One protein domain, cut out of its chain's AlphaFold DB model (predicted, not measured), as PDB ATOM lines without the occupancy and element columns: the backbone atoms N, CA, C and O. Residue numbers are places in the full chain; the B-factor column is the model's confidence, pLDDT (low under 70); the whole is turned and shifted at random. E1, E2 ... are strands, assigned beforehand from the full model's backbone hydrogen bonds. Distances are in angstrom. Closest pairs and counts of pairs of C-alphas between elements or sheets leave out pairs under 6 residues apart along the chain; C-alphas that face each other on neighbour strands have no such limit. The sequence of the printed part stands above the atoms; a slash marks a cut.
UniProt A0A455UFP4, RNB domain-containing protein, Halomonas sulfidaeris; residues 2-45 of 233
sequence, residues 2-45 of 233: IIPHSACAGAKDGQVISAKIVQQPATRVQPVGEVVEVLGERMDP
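This is residues 2 to 45 of the 233 residues of the protein "RNB domain-containing protein" of Halomonas sulfidaeris (UniProt A0A455UFP4). A long two-stranded hairpin, E1 and E2, makes a bent ribbon, and the stretch of residues 2 to 14, with no named element, runs beside it along E2 before leading into E1. The turn of residues 24 to 31 lies at one end of the long axis and residues 42 to 45 at the other. The printed part has 44 residues, with no named helix and two named strands, E1 then E2, in one antiparallel sheet of order E1 - E2. The class is all strand, though under half of the residues, 19 of 44, are in named elements. The whole is loose, with a radius of gyration of the C-alphas of 11.6 A, and only just elongated, spanning 38 by 19 by 15 A.

E2, the longest strand by residues, is residues 32 to 41 and measures 22.3 A from first to last C-alpha, ending at C-alpha 41 at (11.784, -34.994, -8.718). E1 is residues 15 to 23 and measures 22.1 A, from C-alpha 15 at (15.094, -34.166, -11.776) to C-alpha 23 at (29.117, -42.978, -26.415).

E1 and E2 are antiparallel neighbours in a hairpin, with 165 degrees between their N-to-C directions. E1 bends by 57 degrees at residue 18, and E2 bends by 75 degrees at residue 37. The C-alphas of Ser 18 and Glu 37 face each other at 5.1 A. N 18 and O 37, at 2.9 A, and N 34 and O 20, at 2.9 A, are within hydrogen-bond range.

The two C-alphas farthest apart are those of Thr 27 and Pro 45, 38.2 A. The printed part has no cut, and the link from E1 to E2, 8 residues, is short. The mean pLDDT of the printed part is 89.8, and no printed residue is under 70.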
ATOM      1  N   ILE A   2      27.862 -36.758 -19.951       90.88
ATOM      2  CA  ILE A   2      27.386 -35.520 -20.571       90.88
ATOM      3  C   ILE A   2      26.099 -35.846 -21.330       90.88
ATOM      4  O   ILE A   2      26.074 -36.805 -22.098       90.88
ATOM      5  N   ILE A   3      25.052 -35.047 -21.125       90.50
ATOM      6  CA  ILE A   3      23.818 -35.091 -21.918       90.50
ATOM      7  C   ILE A   3      23.798 -33.839 -22.807       90.50
ATOM      8  O   ILE A   3      23.745 -32.726 -22.274       90.50
ATOM      9  N   PRO A   4      23.879 -33.966 -24.144       90.88
ATOM     10  CA  PRO A   4      23.732 -32.830 -25.047       90.88
ATOM     11  C   PRO A   4      22.351 -32.185 -24.898       90.88
ATOM     12  O   PRO A   4      21.357 -32.878 -24.697       90.88
ATOM     13  N   HIS A   5      22.257 -30.864 -25.069       86.88
ATOM     14  CA  HIS A   5      20.983 -30.148 -24.921       86.88
ATOM     15  C   HIS A   5      19.890 -30.654 -25.880       86.88
ATOM     16  O   HIS A   5      18.722 -30.691 -25.522       86.88
ATOM     17  N   SER A   6      20.262 -31.114 -27.078       90.00
ATOM     18  CA  SER A   6      19.327 -31.713 -28.039       90.00
ATOM     19  C   SER A   6      18.736 -33.053 -27.586       90.00
ATOM     20  O   SER A   6      17.759 -33.504 -28.170       90.00
ATOM     21  N   ALA A   7      19.332 -33.696 -26.579       88.94
ATOM     22  CA  ALA A   7      18.987 -35.030 -26.101       88.94
ATOM     23  C   ALA A   7      18.528 -35.029 -24.630       88.94
ATOM     24  O   ALA A   7      18.572 -36.065 -23.970       88.94
ATOM     25  N   CYS A   8      18.111 -33.874 -24.094       87.75
ATOM     26  CA  CYS A   8      17.655 -33.752 -22.706       87.75
ATOM     27  C   CYS A   8      16.181 -34.131 -22.489       87.75
ATOM     28  O   CYS A   8      15.739 -34.139 -21.347       87.75
ATOM     29  N   ALA A   9      15.417 -34.389 -23.558       87.19
ATOM     30  CA  ALA A   9      13.991 -34.746 -23.517       87.19
ATOM     31  C   ALA A   9      13.116 -33.830 -22.622       87.19
ATOM     32  O   ALA A   9      12.112 -34.264 -22.069       87.19
ATOM     33  N   GLY A  10      13.491 -32.552 -22.470       87.44
ATOM     34  CA  GLY A  10      12.762 -31.590 -21.634       87.44
ATOM     35  C   GLY A  10      13.007 -31.710 -20.123       87.44
ATOM     36  O   GLY A  10      12.337 -31.013 -19.360       87.44
ATOM     37  N   ALA A  11      13.963 -32.542 -19.692       89.81
ATOM     38  CA  ALA A  11      14.366 -32.671 -18.295       89.81
ATOM     39  C   ALA A  11      14.828 -31.329 -17.706       89.81
ATOM     40  O   ALA A  11      15.521 -30.542 -18.365       89.81
ATOM     41  N   LYS A  12      14.464 -31.081 -16.447       89.62
ATOM     42  CA  LYS A  12      14.870 -29.897 -15.680       89.62
ATOM     43  C   LYS A  12      15.970 -30.244 -14.678       89.62
ATOM     44  O   LYS A  12      16.158 -31.401 -14.311       89.62
ATOM     45  N   ASP A  13      16.699 -29.221 -14.241       87.81
ATOM     46  CA  ASP A  13      17.702 -29.376 -13.186       87.81
ATOM     47  C   ASP A  13      17.049 -29.877 -11.887       87.81
ATOM     48  O   ASP A  13      15.961 -29.429 -11.530       87.81
ATOM     49  N   GLY A  14      17.705 -30.818 -11.207       86.25
ATOM     50  CA  GLY A  14      17.189 -31.464  -9.992       86.25
ATOM     51  C   GLY A  14      16.336 -32.720 -10.214       86.25
ATOM     52  O   GLY A  14      16.144 -33.480  -9.261       86.25
ATOM     53  N   GLN A  15      15.900 -32.988 -11.449       90.56
ATOM     54  CA  GLN A  15      15.094 -34.166 -11.776       90.56
ATOM     55  C   GLN A  15      15.938 -35.433 -11.933       90.56
ATOM     56  O   GLN A  15      17.095 -35.402 -12.365       90.56
ATOM     57  N   VAL A  16      15.330 -36.569 -11.605       89.38
ATOM     58  CA  VAL A  16      15.895 -37.897 -11.846       89.38
ATOM     59  C   VAL A  16      15.513 -38.341 -13.257       89.38
ATOM     60  O   VAL A  16      14.364 -38.212 -13.681       89.38
ATOM     61  N   ILE A  17      16.489 -38.868 -13.994       91.38
ATOM     62  CA  ILE A  17      16.329 -39.300 -15.385       91.38
ATOM     63  C   ILE A  17      16.860 -40.719 -15.586       91.38
ATOM     64  O   ILE A  17      17.840 -41.119 -14.955       91.38
ATOM     65  N   SER A  18      16.260 -41.439 -16.531       89.44
ATOM     66  CA  SER A  18      16.863 -42.617 -17.153       89.44
ATOM     67  C   SER A  18      17.547 -42.195 -18.451       89.44
ATOM     68  O   SER A  18      16.966 -41.477 -19.270       89.44
ATOM     69  N   ALA A  19      18.797 -42.613 -18.643       91.75
ATOM     70  CA  ALA A  19      19.590 -42.226 -19.800       91.75
ATOM     71  C   ALA A  19      20.310 -43.419 -20.417       91.75
ATOM     72  O   ALA A  19      20.886 -44.257 -19.722       91.75
ATOM     73  N   LYS A  20      20.331 -43.451 -21.746       91.69
ATOM     74  CA  LYS A  20      21.046 -44.454 -22.527       91.69
ATOM     75  C   LYS A  20      22.410 -43.911 -22.917       91.69
ATOM     76  O   LYS A  20      22.516 -42.815 -23.461       91.69
ATOM     77  N   ILE A  21      23.465 -44.685 -22.674       93.38
ATOM     78  CA  ILE A  21      24.815 -44.333 -23.122       93.38
ATOM     79  C   ILE A  21      24.892 -44.527 -24.640       93.38
ATOM     80  O   ILE A  21      24.776 -45.647 -25.135       93.38
ATOM     81  N   VAL A  22      25.124 -43.437 -25.372       94.31
ATOM     82  CA  VAL A  22      25.332 -43.442 -26.832       94.31
ATOM     83  C   VAL A  22      26.816 -43.416 -27.198       94.31
ATOM     84  O   VAL A  22      27.203 -43.891 -28.263       94.31
ATOM     85  N   GLN A  23      27.665 -42.917 -26.294       93.81
ATOM     86  CA  GLN A  23      29.117 -42.978 -26.415       93.81
ATOM     87  C   GLN A  23      29.730 -43.476 -25.108       93.81
ATOM     88  O   GLN A  23      29.619 -42.826 -24.067       93.81
ATOM     89  N   GLN A  24      30.414 -44.616 -25.187       93.88
ATOM     90  CA  GLN A  24      31.131 -45.210 -24.060       93.88
ATOM     91  C   GLN A  24      32.283 -44.307 -23.580       93.88
ATOM     92  O   GLN A  24      32.859 -43.563 -24.382       93.88
ATOM     93  N   PRO A  25      32.641 -44.357 -22.284       94.19
ATOM     94  CA  PRO A  25      33.741 -43.562 -21.756       94.19
ATOM     95  C   PRO A  25      35.081 -44.022 -22.345       94.19
ATOM     96  O   PRO A  25      35.300 -45.210 -22.579       94.19
ATOM     97  N   ALA A  26      36.007 -43.084 -22.534       91.88
ATOM     98  CA  ALA A  26      37.382 -43.371 -22.941       91.88
ATOM     99  C   ALA A  26      38.371 -42.528 -22.127       91.88
ATOM    100  O   ALA A  26      37.984 -41.650 -21.352       91.88
ATOM    101  N   THR A  27      39.673 -42.771 -22.286       92.62
ATOM    102  CA  THR A  27      40.711 -41.999 -21.590       92.62
ATOM    103  C   THR A  27      40.535 -40.501 -21.859       92.62
ATOM    104  O   THR A  27      40.692 -40.052 -22.990       92.62
ATOM    105  N   ARG A  28      40.233 -39.727 -20.805       88.94
ATOM    106  CA  ARG A  28      39.928 -38.278 -20.848       88.94
ATOM    107  C   ARG A  28      38.642 -37.888 -21.598       88.94
ATOM    108  O   ARG A  28      38.439 -36.703 -21.845       88.94
ATOM    109  N   VAL A  29      37.761 -38.837 -21.913       91.00
ATOM    110  CA  VAL A  29      36.461 -38.580 -22.549       91.00
ATOM    111  C   VAL A  29      35.357 -39.115 -21.644       91.00
ATOM    112  O   VAL A  29      35.292 -40.310 -21.360       91.00
ATOM    113  N   GLN A  30      34.492 -38.218 -21.170       91.81
ATOM    114  CA  GLN A  30      33.308 -38.606 -20.406       91.81
ATOM    115  C   GLN A  30      32.298 -39.323 -21.316       91.81
ATOM    116  O   GLN A  30      32.217 -38.991 -22.497       91.81
ATOM    117  N   PRO A  31      31.507 -40.272 -20.783       94.88
ATOM    118  CA  PRO A  31      30.474 -40.920 -21.577       94.88
ATOM    119  C   PRO A  31      29.398 -39.904 -21.963       94.88
ATOM    120  O   PRO A  31      29.071 -39.019 -21.161       94.88
ATOM    121  N   VAL A  32      28.845 -40.059 -23.164       94.44
ATOM    122  CA  VAL A  32      27.731 -39.244 -23.667       94.44
ATOM    123  C   VAL A  32      26.473 -40.095 -23.654       94.44
ATOM    124  O   VAL A  32      26.504 -41.248 -24.090       94.44
ATOM    125  N   GLY A  33      25.383 -39.532 -23.144       94.25
ATOM    126  CA  GLY A  33      24.086 -40.193 -23.107       94.25
ATOM    127  C   GLY A  33      22.972 -39.346 -23.700       94.25
ATOM    128  O   GLY A  33      23.137 -38.150 -23.945       94.25
ATOM    129  N   GLU A  34      21.830 -39.987 -23.895       94.69
ATOM    130  CA  GLU A  34      20.554 -39.365 -24.238       94.69
ATOM    131  C   GLU A  34      19.513 -39.721 -23.175       94.69
ATOM    132  O   GLU A  34      19.521 -40.839 -22.655       94.69
ATOM    133  N   VAL A  35      18.646 -38.771 -22.823       93.81
ATOM    134  CA  VAL A  35      17.544 -39.023 -21.888       93.81
ATOM    135  C   VAL A  35      16.498 -39.876 -22.592       93.81
ATOM    136  O   VAL A  35      15.991 -39.489 -23.642       93.81
ATOM    137  N   VAL A  36      16.186 -41.026 -22.001       91.19
ATOM    138  CA  VAL A  36      15.114 -41.919 -22.459       91.19
ATOM    139  C   VAL A  36      13.806 -41.550 -21.766       91.19
ATOM    140  O   VAL A  36      12.757 -41.531 -22.400       91.19
ATOM    141  N   GLU A  37      13.876 -41.220 -20.476       88.69
ATOM    142  CA  GLU A  37      12.710 -40.962 -19.634       88.69
ATOM    143  C   GLU A  37      13.059 -39.982 -18.504       88.69
ATOM    144  O   GLU A  37      14.150 -40.048 -17.926       88.69
ATOM    145  N   VAL A  38      12.128 -39.082 -18.175       90.00
ATOM    146  CA  VAL A  38      12.187 -38.236 -16.974       90.00
ATOM    147  C   VAL A  38      11.314 -38.886 -15.910       90.00
ATOM    148  O   VAL A  38      10.106 -38.970 -16.095       90.00
ATOM    149  N   LEU A  39      11.927 -39.344 -14.817       85.06
ATOM    150  CA  LEU A  39      11.226 -40.092 -13.770       85.06
ATOM    151  C   LEU A  39      10.460 -39.164 -12.823       85.06
ATOM    152  O   LEU A  39       9.369 -39.503 -12.384       85.06
ATOM    153  N   GLY A  40      11.011 -37.984 -12.528       87.75
ATOM    154  CA  GLY A  40      10.382 -37.020 -11.624       87.75
ATOM    155  C   GLY A  40      11.390 -36.242 -10.793       87.75
ATOM    156  O   GLY A  40      12.564 -36.124 -11.158       87.75
ATOM    157  N   GLU A  41      10.933 -35.699  -9.670       87.69
ATOM    158  CA  GLU A  41      11.784 -34.994  -8.718       87.69
ATOM    159  C   GLU A  41      12.442 -35.982  -7.753       87.69
ATOM    160  O   GLU A  41      11.879 -36.999  -7.357       87.69
ATOM    161  N   ARG A  42      13.653 -35.656  -7.296       79.00
ATOM    162  CA  ARG A  42      14.411 -36.534  -6.390       79.00
ATOM    163  C   ARG A  42      13.692 -36.858  -5.071       79.00
ATOM    164  O   ARG A  42      14.017 -37.859  -4.442       79.00
ATOM    165  N   MET A  43      12.794 -35.981  -4.629       81.44
ATOM    166  CA  MET A  43      12.095 -36.084  -3.343       81.44
ATOM    167  C   MET A  43      10.676 -36.650  -3.477       81.44
ATOM    168  O   MET A  43       9.943 -36.652  -2.487       81.44
ATOM    169  N   ASP A  44      10.279 -37.086  -4.673       83.44
ATOM    170  CA  ASP A  44       8.961 -37.672  -4.880       83.44
ATOM    171  C   ASP A  44       8.851 -39.010  -4.125       83.44
ATOM    172  O   ASP A  44       9.787 -39.815  -4.165       83.44
ATOM    173  N   PRO A  45       7.736 -39.275  -3.416       79.50
ATOM    174  CA  PRO A  45       7.536 -40.549  -2.730       79.50
ATOM    175  C   PRO A  45       7.640 -41.732  -3.702       79.50
ATOM    176  O   PRO A  45       6.971 -41.731  -4.732       79.50
TER     177      PRO A  45